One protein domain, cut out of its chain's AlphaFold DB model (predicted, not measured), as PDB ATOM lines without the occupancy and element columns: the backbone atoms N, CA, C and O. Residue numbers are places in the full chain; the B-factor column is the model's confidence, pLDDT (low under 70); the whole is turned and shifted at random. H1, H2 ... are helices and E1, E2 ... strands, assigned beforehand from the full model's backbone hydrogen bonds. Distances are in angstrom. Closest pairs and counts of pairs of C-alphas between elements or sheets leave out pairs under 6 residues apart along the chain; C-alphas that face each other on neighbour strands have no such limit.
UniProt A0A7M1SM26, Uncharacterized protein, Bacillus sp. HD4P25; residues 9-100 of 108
ATOM      1  N   ILE A   9     157.336 154.003 161.185       90.88
ATOM      2  CA  ILE A   9     156.826 154.519 159.911       90.88
ATOM      3  C   ILE A   9     157.642 155.729 159.458       90.88
ATOM      4  O   ILE A   9     157.763 156.726 160.170       90.88
ATOM      5  N   GLN A  10     158.192 155.664 158.246       92.44
ATOM      6  CA  GLN A  10     158.905 156.785 157.632       92.44
ATOM      7  C   GLN A  10     157.912 157.719 156.929       92.44
ATOM      8  O   GLN A  10     157.521 157.469 155.786       92.44
ATOM      9  N   LEU A  11     157.528 158.814 157.591       91.38
ATOM     10  CA  LEU A  11     156.449 159.693 157.121       91.38
ATOM     11  C   LEU A  11     156.722 160.283 155.737       91.38
ATOM     12  O   LEU A  11     155.822 160.364 154.910       91.38
ATOM     13  N   TRP A  12     157.972 160.632 155.435       92.31
ATOM     14  CA  TRP A  12     158.333 161.161 154.119       92.31
ATOM     15  C   TRP A  12     158.128 160.137 152.988       92.31
ATOM     16  O   TRP A  12     157.692 160.518 151.902       92.31
ATOM     17  N   LYS A  13     158.396 158.843 153.231       91.81
ATOM     18  CA  LYS A  13     158.150 157.778 152.243       91.81
ATOM     19  C   LYS A  13     156.659 157.625 151.996       91.81
ATOM     20  O   LYS A  13     156.240 157.547 150.844       91.81
ATOM     21  N   LEU A  14     155.877 157.611 153.073       91.81
ATOM     22  CA  LEU A  14     154.426 157.503 153.001       91.81
ATOM     23  C   LEU A  14     153.824 158.707 152.262       91.81
ATOM     24  O   LEU A  14     153.047 158.532 151.328       91.81
ATOM     25  N   ASN A  15     154.288 159.916 152.582       93.19
ATOM     26  CA  ASN A  15     153.905 161.154 151.906       93.19
ATOM     27  C   ASN A  15     154.150 161.082 150.388       93.19
ATOM     28  O   ASN A  15     153.272 161.404 149.590       93.19
ATOM     29  N   LEU A  16     155.333 160.614 149.974       92.12
ATOM     30  CA  LEU A  16     155.655 160.431 148.556       92.12
ATOM     31  C   LEU A  16     154.798 159.348 147.893       92.12
ATOM     32  O   LEU A  16     154.417 159.524 146.736       92.12
ATOM     33  N   ARG A  17     154.489 158.248 148.594       90.94
ATOM     34  CA  ARG A  17     153.591 157.201 148.081       90.94
ATOM     35  C   ARG A  17     152.201 157.764 147.791       90.94
ATOM     36  O   ARG A  17     151.728 157.576 146.677       90.94
ATOM     37  N   PHE A  18     151.605 158.524 148.709       91.38
ATOM     38  CA  PHE A  18     150.302 159.158 148.475       91.38
ATOM     39  C   PHE A  18     150.321 160.149 147.302       91.38
ATOM     40  O   PHE A  18     149.461 160.070 146.425       91.38
ATOM     41  N   LYS A  19     151.338 161.026 147.221       91.25
ATOM     42  CA  LYS A  19     151.485 161.961 146.086       91.25
ATOM     43  C   LYS A  19     151.570 161.210 144.753       91.25
ATOM     44  O   LYS A  19     150.885 161.558 143.796       91.25
ATOM     45  N   ARG A  20     152.381 160.149 144.689       90.12
ATOM     46  CA  ARG A  20     152.515 159.309 143.486       90.12
ATOM     47  C   ARG A  20     151.228 158.572 143.148       90.12
ATOM     48  O   ARG A  20     150.874 158.510 141.973       90.12
ATOM     49  N   LEU A  21     150.535 158.036 144.152       87.75
ATOM     50  CA  LEU A  21     149.266 157.354 143.950       87.75
ATOM     51  C   LEU A  21     148.271 158.312 143.288       87.75
ATOM     52  O   LEU A  21     147.782 158.007 142.205       87.75
ATOM     53  N   GLY A  22     148.068 159.504 143.860       87.31
ATOM     54  CA  GLY A  22     147.143 160.509 143.323       87.31
ATOM     55  C   GLY A  22     147.451 160.898 141.875       87.31
ATOM     56  O   GLY A  22     146.560 160.867 141.026       87.31
ATOM     57  N   LEU A  23     148.722 161.186 141.577       86.56
ATOM     58  CA  LEU A  23     149.159 161.660 140.258       86.56
ATOM     59  C   LEU A  23     149.162 160.576 139.169       86.56
ATOM     60  O   LEU A  23     148.929 160.883 138.003       86.56
ATOM     61  N   SER A  24     149.437 159.318 139.523       83.94
ATOM     62  CA  SER A  24     149.585 158.226 138.545       83.94
ATOM     63  C   SER A  24     148.264 157.611 138.086       83.94
ATOM     64  O   SER A  24     148.266 156.829 137.140       83.94
ATOM     65  N   ARG A  25     147.143 157.921 138.756       75.56
ATOM     66  CA  ARG A  25     145.860 157.208 138.599       75.56
ATOM     67  C   ARG A  25     145.945 155.691 138.843       75.56
ATOM     68  O   ARG A  25     144.983 154.988 138.547       75.56
ATOM     69  N   GLY A  26     147.038 155.179 139.426       70.69
ATOM     70  CA  GLY A  26     147.195 153.752 139.757       70.69
ATOM     71  C   GLY A  26     146.117 153.227 140.712       70.69
ATOM     72  O   GLY A  26     145.782 152.051 140.698       70.69
ATOM     73  N   TRP A  27     145.479 154.137 141.446       71.38
ATOM     74  CA  TRP A  27     144.354 153.871 142.333       71.38
ATOM     75  C   TRP A  27     143.074 153.407 141.620       71.38
ATOM     76  O   TRP A  27     142.190 152.865 142.273       71.38
ATOM     77  N   VAL A  28     142.924 153.624 140.306       73.06
ATOM     78  CA  VAL A  28     141.666 153.349 139.580       73.06
ATOM     79  C   VAL A  28     141.289 151.867 139.613       73.06
ATOM     80  O   VAL A  28     140.109 151.546 139.741       73.06
ATOM     81  N   GLU A  29     142.263 150.965 139.497       67.31
ATOM     82  CA  GLU A  29     142.011 149.520 139.545       67.31
ATOM     83  C   GLU A  29     141.854 149.015 140.981       67.31
ATOM     84  O   GLU A  29     140.955 148.224 141.254       67.31
ATOM     85  N   GLU A  30     142.649 149.531 141.918       69.56
ATOM     86  CA  GLU A  30     142.580 149.146 143.333       69.56
ATOM     87  C   GLU A  30     141.255 149.586 143.981       69.56
ATOM     88  O   GLU A  30     140.629 148.831 144.720       69.56
ATOM     89  N   ILE A  31     140.742 150.763 143.614       68.81
ATOM     90  CA  ILE A  31     139.441 151.262 144.081       68.81
ATOM     91  C   ILE A  31     138.268 150.442 143.549       68.81
ATOM     92  O   ILE A  31     137.259 150.335 144.243       68.81
ATOM     93  N   LYS A  32     138.370 149.828 142.361       63.28
ATOM     94  CA  LYS A  32     137.320 148.909 141.880       63.28
ATOM     95  C   LYS A  32     137.162 147.695 142.796       63.28
ATOM     96  O   LYS A  32     136.061 147.168 142.901       63.28
ATOM     97  N   ASN A  33     138.234 147.300 143.483       66.00
ATOM     98  CA  ASN A  33     138.227 146.235 144.486       66.00
ATOM     99  C   ASN A  33     137.862 146.752 145.893       66.00
ATOM    100  O   ASN A  33     137.877 145.992 146.858       66.00
ATOM    101  N   GLY A  34     137.504 148.036 146.010       70.06
ATOM    102  CA  GLY A  34     136.937 148.671 147.199       70.06
ATOM    103  C   GLY A  34     137.955 149.261 148.174       70.06
ATOM    104  O   GLY A  34     137.601 150.167 148.933       70.06
ATOM    105  N   VAL A  35     139.207 148.794 148.162       82.12
ATOM    106  CA  VAL A  35     140.208 149.166 149.168       82.12
ATOM    107  C   VAL A  35     141.618 149.201 148.572       82.12
ATOM    108  O   VAL A  35     142.005 148.294 147.841       82.12
ATOM    109  N   ILE A  36     142.395 150.230 148.920       87.12
ATOM    110  CA  ILE A  36     143.836 150.312 148.629       87.12
ATOM    111  C   ILE A  36     144.618 149.985 149.902       87.12
ATOM    112  O   ILE A  36     144.305 150.518 150.972       87.12
ATOM    113  N   HIS A  37     145.659 149.161 149.781       87.88
ATOM    114  CA  HIS A  37     146.528 148.776 150.892       87.88
ATOM    115  C   HIS A  37     147.962 149.260 150.680       87.88
ATOM    116  O   HIS A  37     148.574 149.025 149.642       87.88
ATOM    117  N   PHE A  38     148.521 149.922 151.693       89.50
ATOM    118  CA  PHE A  38     149.938 150.264 151.754       89.50
ATOM    119  C   PHE A  38     150.617 149.535 152.898       89.50
ATOM    120  O   PHE A  38     150.507 149.950 154.053       89.50
ATOM    121  N   ASP A  39     151.401 148.519 152.559       90.69
ATOM    122  CA  ASP A  39     152.199 147.811 153.549       90.69
ATOM    123  C   ASP A  39     153.228 148.739 154.198       90.69
ATOM    124  O   ASP A  39     153.951 149.504 153.529       90.69
ATOM    125  N   LEU A  40     153.271 148.652 155.524       92.25
ATOM    126  CA  LEU A  40     154.267 149.265 156.383       92.25
ATOM    127  C   LEU A  40     155.247 148.194 156.861       92.25
ATOM    128  O   LEU A  40     154.939 147.004 156.876       92.25
ATOM    129  N   ASP A  41     156.423 148.633 157.306       90.38
ATOM    130  CA  ASP A  41     157.397 147.712 157.883       90.38
ATOM    131  C   ASP A  41     156.795 147.040 159.140       90.38
ATOM    132  O   ASP A  41     156.286 147.754 160.029       90.38
ATOM    133  N   PRO A  42     156.833 145.695 159.235       90.75
ATOM    134  CA  PRO A  42     156.343 144.974 160.402       90.75
ATOM    135  C   PRO A  42     157.191 145.294 161.638       90.75
ATOM    136  O   PRO A  42     158.322 145.775 161.534       90.75
ATOM    137  N   ILE A  43     156.639 145.027 162.821       92.38
ATOM    138  CA  ILE A  43     157.363 145.131 164.095       92.38
ATOM    139  C   ILE A  43     157.418 143.748 164.737       92.38
ATOM    140  O   ILE A  43     156.413 143.045 164.769       92.38
ATOM    141  N   GLU A  44     158.576 143.369 165.275       91.06
ATOM    142  CA  GLU A  44     158.717 142.178 166.114       91.06
ATOM    143  C   GLU A  44     158.052 142.435 167.469       91.06
ATOM    144  O   GLU A  44     158.577 143.151 168.323       91.06
ATOM    145  N   THR A  45     156.841 141.919 167.630       89.69
ATOM    146  CA  THR A  45     156.044 142.027 168.852       89.69
ATOM    147  C   THR A  45     154.945 140.970 168.818       89.69
ATOM    148  O   THR A  45     154.435 140.608 167.757       89.69
ATOM    149  N   ASP A  46     154.573 140.474 169.992       89.88
ATOM    150  CA  ASP A  46     153.440 139.575 170.215       89.88
ATOM    151  C   ASP A  46     152.162 140.333 170.614       89.88
ATOM    152  O   ASP A  46     151.129 139.727 170.904       89.88
ATOM    153  N   LYS A  47     152.228 141.669 170.629       91.38
ATOM    154  CA  LYS A  47     151.148 142.558 171.057       91.38
ATOM    155  C   LYS A  47     150.813 143.590 169.994       91.38
ATOM    156  O   LYS A  47     151.702 144.147 169.351       91.38
ATOM    157  N   TYR A  48     149.518 143.867 169.890       93.00
ATOM    158  CA  TYR A  48     148.973 145.036 169.212       93.00
ATOM    159  C   TYR A  48     149.506 146.332 169.835       93.00
ATOM    160  O   TYR A  48     149.846 146.367 171.024       93.00
ATOM    161  N   LEU A  49     149.565 147.398 169.039       92.75
ATOM    162  CA  LEU A  49     149.804 148.734 169.575       92.75
ATOM    163  C   LEU A  49     148.571 149.176 170.366       92.75
ATOM    164  O   LEU A  49     147.448 148.764 170.069       92.75
ATOM    165  N   SER A  50     148.769 150.012 171.387       94.56
ATOM    166  CA  SER A  50     147.633 150.507 172.164       94.56
ATOM    167  C   SER A  50     146.717 151.381 171.293       94.56
ATOM    168  O   SER A  50     147.205 151.996 170.338       94.56
ATOM    169  N   PRO A  51     145.407 151.457 171.590       94.12
ATOM    170  CA  PRO A  51     144.474 152.274 170.815       94.12
ATOM    171  C   PRO A  51     144.926 153.731 170.668       94.12
ATOM    172  O   PRO A  51     144.854 154.285 169.579       94.12
ATOM    173  N   GLU A  52     145.503 154.310 171.721       95.00
ATOM    174  CA  GLU A  52     145.993 155.692 171.726       95.00
ATOM    175  C   GLU A  52     147.133 155.893 170.719       95.00
ATOM    176  O   GLU A  52     147.193 156.906 170.027       95.00
ATOM    177  N   VAL A  53     148.024 154.904 170.599       93.94
ATOM    178  CA  VAL A  53     149.108 154.917 169.609       93.94
ATOM    179  C   VAL A  53     148.552 154.779 168.194       93.94
ATOM    180  O   VAL A  53     149.035 155.434 167.272       93.94
ATOM    181  N   GLN A  54     147.543 153.929 167.998       94.56
ATOM    182  CA  GLN A  54     146.900 153.772 166.693       94.56
ATOM    183  C   GLN A  54     146.196 155.064 166.261       94.56
ATOM    184  O   GLN A  54     146.303 155.452 165.095       94.56
ATOM    185  N   ASP A  55     145.529 155.749 167.188       94.50
ATOM    186  CA  ASP A  55     144.890 157.044 166.952       94.50
ATOM    187  C   ASP A  55     145.924 158.124 166.615       94.50
ATOM    188  O   ASP A  55     145.782 158.796 165.594       94.50
ATOM    189  N   GLU A  56     147.034 158.204 167.358       95.00
ATOM    190  CA  GLU A  56     148.138 159.124 167.048       95.00
ATOM    191  C   GLU A  56     148.709 158.871 165.637       95.00
ATOM    192  O   GLU A  56     148.950 159.803 164.864       95.00
ATOM    193  N   ILE A  57     148.901 157.601 165.254       94.44
ATOM    194  CA  ILE A  57     149.349 157.240 163.901       94.44
ATOM    195  C   ILE A  57     148.327 157.705 162.858       94.44
ATOM    196  O   ILE A  57     148.717 158.267 161.831       94.44
ATOM    197  N   ASN A  58     147.036 157.475 163.098       95.12
ATOM    198  CA  ASN A  58     145.969 157.890 162.194       95.12
ATOM    199  C   ASN A  58     145.945 159.406 161.994       95.12
ATOM    200  O   ASN A  58     145.864 159.854 160.848       95.12
ATOM    201  N   GLU A  59     146.039 160.186 163.069       94.69
ATOM    202  CA  GLU A  59     146.079 161.651 163.017       94.69
ATOM    203  C   GLU A  59     147.266 162.132 162.181       94.69
ATOM    204  O   GLU A  59     147.084 162.800 161.161       94.69
ATOM    205  N   ILE A  60     148.474 161.672 162.517       93.88
ATOM    206  CA  ILE A  60     149.708 162.066 161.829       93.88
ATOM    207  C   ILE A  60     149.661 161.730 160.335       93.88
ATOM    208  O   ILE A  60     150.168 162.488 159.509       93.88
ATOM    209  N   ILE A  61     149.087 160.582 159.968       93.06
ATOM    210  CA  ILE A  61     148.963 160.180 158.564       93.06
ATOM    211  C   ILE A  61     147.953 161.060 157.833       93.06
ATOM    212  O   ILE A  61     148.226 161.471 156.705       93.06
ATOM    213  N   ASN A  62     146.812 161.357 158.455       92.81
ATOM    214  CA  ASN A  62     145.776 162.192 157.851       92.81
ATOM    215  C   ASN A  62     146.229 163.643 157.633       92.81
ATOM    216  O   ASN A  62     145.719 164.294 156.722       92.81
ATOM    217  N   GLU A  63     147.205 164.117 158.406       93.31
ATOM    218  CA  GLU A  63     147.827 165.440 158.264       93.31
ATOM    219  C   GLU A  63     148.929 165.508 157.189       93.31
ATOM    220  O   GLU A  63     149.468 166.581 156.913       93.31
ATOM    221  N   LEU A  64     149.304 164.389 156.554       93.06
ATOM    222  CA  LEU A  64     150.329 164.411 155.508       93.06
ATOM    223  C   LEU A  64     149.831 165.166 154.263       93.06
ATOM    224  O   LEU A  64     148.817 164.810 153.672       93.06
ATOM    225  N   GLU A  65     150.624 166.113 153.754       91.94
ATOM    226  CA  GLU A  65     150.335 166.838 152.496       91.94
ATOM    227  C   GLU A  65     150.019 165.909 151.307       91.94
ATOM    228  O   GLU A  65     149.309 166.255 150.364       91.94
ATOM    229  N   GLY A  66     150.622 164.723 151.290       91.56
ATOM    230  CA  GLY A  66     150.410 163.717 150.265       91.56
ATOM    231  C   GLY A  66     149.016 163.123 150.329       91.56
ATOM    232  O   GLY A  66     148.445 162.865 149.274       91.56
ATOM    233  N   VAL A  67     148.452 162.964 151.530       91.38
ATOM    234  CA  VAL A  67     147.053 162.564 151.720       91.38
ATOM    235  C   VAL A  67     146.118 163.628 151.160       91.38
ATOM    236  O   VAL A  67     145.197 163.292 150.420       91.38
ATOM    237  N   GLU A  68     146.381 164.905 151.438       90.94
ATOM    238  CA  GLU A  68     145.619 166.011 150.848       90.94
ATOM    239  C   GLU A  68     145.718 166.004 149.315       90.94
ATOM    240  O   GLU A  68     144.701 166.019 148.622       90.94
ATOM    241  N   THR A  69     146.934 165.872 148.774       91.19
ATOM    242  CA  THR A  69     147.165 165.762 147.324       91.19
ATOM    243  C   THR A  69     146.374 164.597 146.728       91.19
ATOM    244  O   THR A  69     145.726 164.742 145.695       91.19
ATOM    245  N   PHE A  70     146.404 163.435 147.383       90.25
ATOM    246  CA  PHE A  70     145.671 162.255 146.949       90.25
ATOM    247  C   PHE A  70     144.158 162.505 146.932       90.25
ATOM    248  O   PHE A  70     143.536 162.270 145.896       90.25
ATOM    249  N   ARG A  71     143.586 163.050 148.018       88.88
ATOM    250  CA  ARG A  71     142.164 163.433 148.121       88.88
ATOM    251  C   ARG A  71     141.738 164.360 146.980       88.88
ATOM    252  O   ARG A  71     140.720 164.111 146.336       88.88
ATOM    253  N   LEU A  72     142.548 165.376 146.681       88.56
ATOM    254  CA  LEU A  72     142.301 166.309 145.576       88.56
ATOM    255  C   LEU A  72     142.332 165.615 144.207       88.56
ATOM    256  O   LEU A  72     141.508 165.922 143.348       88.56
ATOM    257  N   CYS A  73     143.250 164.666 143.994       87.88
ATOM    258  CA  CYS A  73     143.359 163.937 142.730       87.88
ATOM    259  C   CYS A  73     142.207 162.952 142.489       87.88
ATOM    260  O   CYS A  73     141.791 162.787 141.342       87.88
ATOM    261  N   ILE A  74     141.718 162.273 143.531       84.06
ATOM    262  CA  ILE A  74     140.622 161.302 143.386       84.06
ATOM    263  C   ILE A  74     139.247 161.967 143.315       84.06
ATOM    264  O   ILE A  74     138.317 161.361 142.785       84.06
ATOM    265  N   PHE A  75     139.119 163.192 143.841       83.94
ATOM    266  CA  PHE A  75     137.867 163.954 143.906       83.94
ATOM    267  C   PHE A  75     136.707 163.162 144.542       83.94
ATOM    268  O   PHE A  75     135.558 163.232 144.109       83.94
ATOM    269  N   LYS A  76     137.032 162.353 145.552       80.00
ATOM    270  CA  LYS A  76     136.111 161.504 146.309       80.00
ATOM    271  C   LYS A  76     136.491 161.546 147.780       80.00
ATOM    272  O   LYS A  76     137.667 161.699 148.112       80.00
ATOM    273  N   GLU A  77     135.507 161.371 148.652       83.62
ATOM    274  CA  GLU A  77     135.779 161.219 150.074       83.62
ATOM    275  C   GLU A  77     136.465 159.869 150.332       83.62
ATOM    276  O   GLU A  77     136.067 158.827 149.803       83.62
ATOM    277  N   CYS A  78     137.537 159.880 151.124       86.38
ATOM    278  CA  CYS A  78     138.273 158.671 151.464       86.38
ATOM    279  C   CYS A  78     138.564 158.590 152.960       86.38
ATOM    280  O   CYS A  78     139.043 159.545 153.584       86.38
ATOM    281  N   LYS A  79     138.358 157.395 153.506       89.44
ATOM    282  CA  LYS A  79     138.752 157.033 154.858       89.44
ATOM    283  C   LYS A  79     140.131 156.391 154.808       89.44
ATOM    284  O   LYS A  79     140.305 155.379 154.139       89.44
ATOM    285  N   ILE A  80     141.093 156.984 155.507       91.94
ATOM    286  CA  ILE A  80     142.460 156.466 155.618       91.94
ATOM    287  C   ILE A  80     142.647 155.979 157.045       91.94
ATOM    288  O   ILE A  80     142.453 156.754 157.982       91.94
ATOM    289  N   GLN A  81     142.981 154.702 157.204       94.00
ATOM    290  CA  GLN A  81     143.108 154.065 158.507       94.00
ATOM    291  C   GLN A  81     144.367 153.214 158.577       94.00
ATOM    292  O   GLN A  81     144.631 152.394 157.706       94.00
ATOM    293  N   TYR A  82     145.115 153.366 159.655       95.56
ATOM    294  CA  TYR A  82     146.114 152.410 160.075       95.56
ATOM    295  C   TYR A  82     145.436 151.119 160.542       95.56
ATOM    296  O   TYR A  82     144.398 151.139 161.212       95.56
ATOM    297  N   LYS A  83     146.023 149.992 160.149       95.19
ATOM    298  CA  LYS A  83     145.570 148.645 160.468       95.19
ATOM    299  C   LYS A  83     146.761 147.799 160.870       95.19
ATOM    300  O   LYS A  83     147.880 147.993 160.391       95.19
ATOM    301  N   GLU A  84     146.487 146.824 161.716       95.56
ATOM    302  CA  GLU A  84     147.479 145.879 162.183       95.56
ATOM    303  C   GLU A  84     146.882 144.491 162.382       95.56
ATOM    304  O   GLU A  84     145.692 144.331 162.653       95.56
ATOM    305  N   GLN A  85     147.730 143.481 162.233       95.25
ATOM    306  CA  GLN A  85     147.385 142.082 162.415       95.25
ATOM    307  C   GLN A  85     148.569 141.356 163.039       95.25
ATOM    308  O   GLN A  85     149.696 141.450 162.554       95.25
ATOM    309  N   LEU A  86     148.307 140.601 164.104       93.31
ATOM    310  CA  LEU A  86     149.317 139.731 164.690       93.31
ATOM    311  C   LEU A  86     149.471 138.453 163.863       93.31
ATOM    312  O   LEU A  86     148.511 137.723 163.614       93.31
ATOM    313  N   THR A  87     150.711 138.157 163.495       87.25
ATOM    314  CA  THR A  87     151.135 136.919 162.846       87.25
ATOM    315  C   THR A  87     152.398 136.423 163.542       87.25
ATOM    316  O   THR A  87     153.441 137.038 163.380       87.25
ATOM    317  N   HIS A  88     152.303 135.338 164.325       80.75
ATOM    318  CA  HIS A  88     153.417 134.637 164.998       80.75
ATOM    319  C   HIS A  88     154.657 135.508 165.311       80.75
ATOM    320  O   HIS A  88     155.604 135.549 164.530       80.75
ATOM    321  N   ASN A  89     154.660 136.175 166.472       86.56
ATOM    322  CA  ASN A  89     155.729 137.070 166.965       86.56
ATOM    323  C   ASN A  89     156.046 138.298 166.091       86.56
ATOM    324  O   ASN A  89     157.018 139.008 166.356       86.56
ATOM    325  N   ALA A  90     155.230 138.581 165.082       90.06
ATOM    326  CA  ALA A  90     155.297 139.806 164.309       90.06
ATOM    327  C   ALA A  90     153.924 140.476 164.244       90.06
ATOM    328  O   ALA A  90     152.882 139.830 164.136       90.06
ATOM    329  N   LEU A  91     153.941 141.801 164.262       92.88
ATOM    330  CA  LEU A  91     152.796 142.640 163.969       92.88
ATOM    331  C   LEU A  91     152.952 143.157 162.543       92.88
ATOM    332  O   LEU A  91     153.794 144.020 162.274       92.88
ATOM    333  N   SER A  92     152.155 142.604 161.632       94.12
ATOM    334  CA  SER A  92     151.967 143.132 160.282       94.12
ATOM    335  C   SER A  92     151.109 144.385 160.351       94.12
ATOM    336  O   SER A  92     150.176 144.461 161.150       94.12
ATOM    337  N   ARG A  93     151.447 145.393 159.548       94.69
ATOM    338  CA  ARG A  93     150.860 146.734 159.652       94.69
ATOM    339  C   ARG A  93     150.697 147.310 158.257       94.69
ATOM    340  O   ARG A  93     151.599 147.176 157.433       94.69
ATOM    341  N   TRP A  94     149.578 147.965 157.995       95.25
ATOM    342  CA  TRP A  94     149.318 148.606 156.709       95.25
ATOM    343  C   TRP A  94     148.433 149.833 156.881       95.25
ATOM    344  O   TRP A  94     147.787 150.023 157.911       95.25
ATOM    345  N   ILE A  95     148.423 150.684 155.862       94.38
ATOM    346  CA  ILE A  95     147.425 151.740 155.724       94.38
ATOM    347  C   ILE A  95     146.365 151.274 154.747       94.38
ATOM    348  O   ILE A  95     146.666 150.854 153.632       94.38
ATOM    349  N   GLU A  96     145.124 151.361 155.185       93.12
ATOM    350  CA  GLU A  96     143.939 151.058 154.416       93.12
ATOM    351  C   GLU A  96     143.277 152.353 153.953       93.12
ATOM    352  O   GLU A  96     143.041 153.259 154.755       93.12
ATOM    353  N   ILE A  97     142.978 152.445 152.658       90.94
ATOM    354  CA  ILE A  97     142.245 153.563 152.070       90.94
ATOM    355  C   ILE A  97     140.951 153.017 151.480       90.94
ATOM    356  O   ILE A  97     140.974 152.263 150.507       90.94
ATOM    357  N   SER A  98     139.822 153.433 152.042       88.38
ATOM    358  CA  SER A  98     138.491 153.113 151.525       88.38
ATOM    359  C   SER A  98     137.862 154.361 150.926       88.38
ATOM    360  O   SER A  98     137.916 155.435 151.530       88.38
ATOM    361  N   ILE A  99     137.227 154.232 149.764       84.25
ATOM    362  CA  ILE A  99     136.385 155.306 149.235       84.25
ATOM    363  C   ILE A  99     135.031 155.264 149.927       84.25
ATOM    364  O   ILE A  99     134.373 154.227 149.960       84.25
ATOM    365  N   ILE A 100     134.612 156.409 150.451       79.94
ATOM    366  CA  ILE A 100     133.245 156.613 150.906       79.94
ATOM    367  C   ILE A 100     132.479 157.059 149.661       79.94
ATOM    368  O   ILE A 100     132.676 158.165 149.164       79.94
TER     369      ILE A 100
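Overview. This is residues 9 to 100 of the 108 residues of an uncharacterized protein of Bacillus sp. HD4P25 (UniProt A0A7M1SM26). A long, twisted ribbon of three antiparallel strands makes the length of the domain, with H3 slanting over its edge strand E2. H1 and H4 run side by side as a pair that only grazes the sheet, and the short H2 sits at the end of the ribbon where E1 begins. The printed part has 92 residues, with four named helices and three named strands in the order H1 H2 E1 H3 H4 E2 E3. The sheet order is E1 E3 E2, and the class is mixed, helices and strands. The whole is compact, with a radius of gyration of the C-alphas of 13.5 A, and its spans of 39 by 25 by 22 A are only just elongated.

Along the chain. H1, residues 11 to 24, begins with C-alpha 11 at (156.449, 159.693, 157.121) and is 19.9 A long. H2 is residues 27 to 32. E1, residues 35 to 44, is 26.0 A long and bends by 54 degrees at residue 41. H3 is residues 51 to 62, 16.4 A, and H4 is residues 65 to 74, 14.4 A. E2, residues 77 to 87, is 31.5 A long, and E3, residues 90 to 100, is 30.8 A long, ending with C-alpha 100 at (133.245, 156.613, 150.906).

Arrangement. E3 is the inner strand. With E1 it is antiparallel at 161 degrees, N 38 and O 95 being 2.8 A apart, within hydrogen-bond range. E2 and E3 form a hairpin, antiparallel at 160 degrees, with N 83 and O 94 within hydrogen-bond range at 2.8 A. E1, H3, H4 and E2 make a split strand-helix-strand unit, two strands running the same way with E3 between them, and its crossover is right-handed. H3 lies over E2 at a height over the sheet of 9.0 A and runs slantwise to the strands, at 41 degrees to E2 on the local plane; the closest C-alphas of H3 and E2, those of Asn 58 and Tyr 82, are 5.9 A apart. H1 and H4 touch at a shallow tilt of 18 degrees, the same way, with the closest C-alphas, those of Gly 22 and Phe 70, 4.3 A apart. H2 stands up from the sheet at 47 degrees, and its closest C-alpha pair with E1 is Glu 30 and Ile 36, 5.6 A. H2 and H3 are apart. In H1, H3 and H4 every O i to N i+4 pair is within hydrogen-bond range; in H2, 1 of 2 is.

Size, cuts and confidence. The two C-alphas farthest apart, those of Phe 75 and Asn 89, are 39.7 A from each other. The printed part has no cut and no long link. The mean pLDDT of the printed part is 88.4, and residues 29 to 33 are under 70.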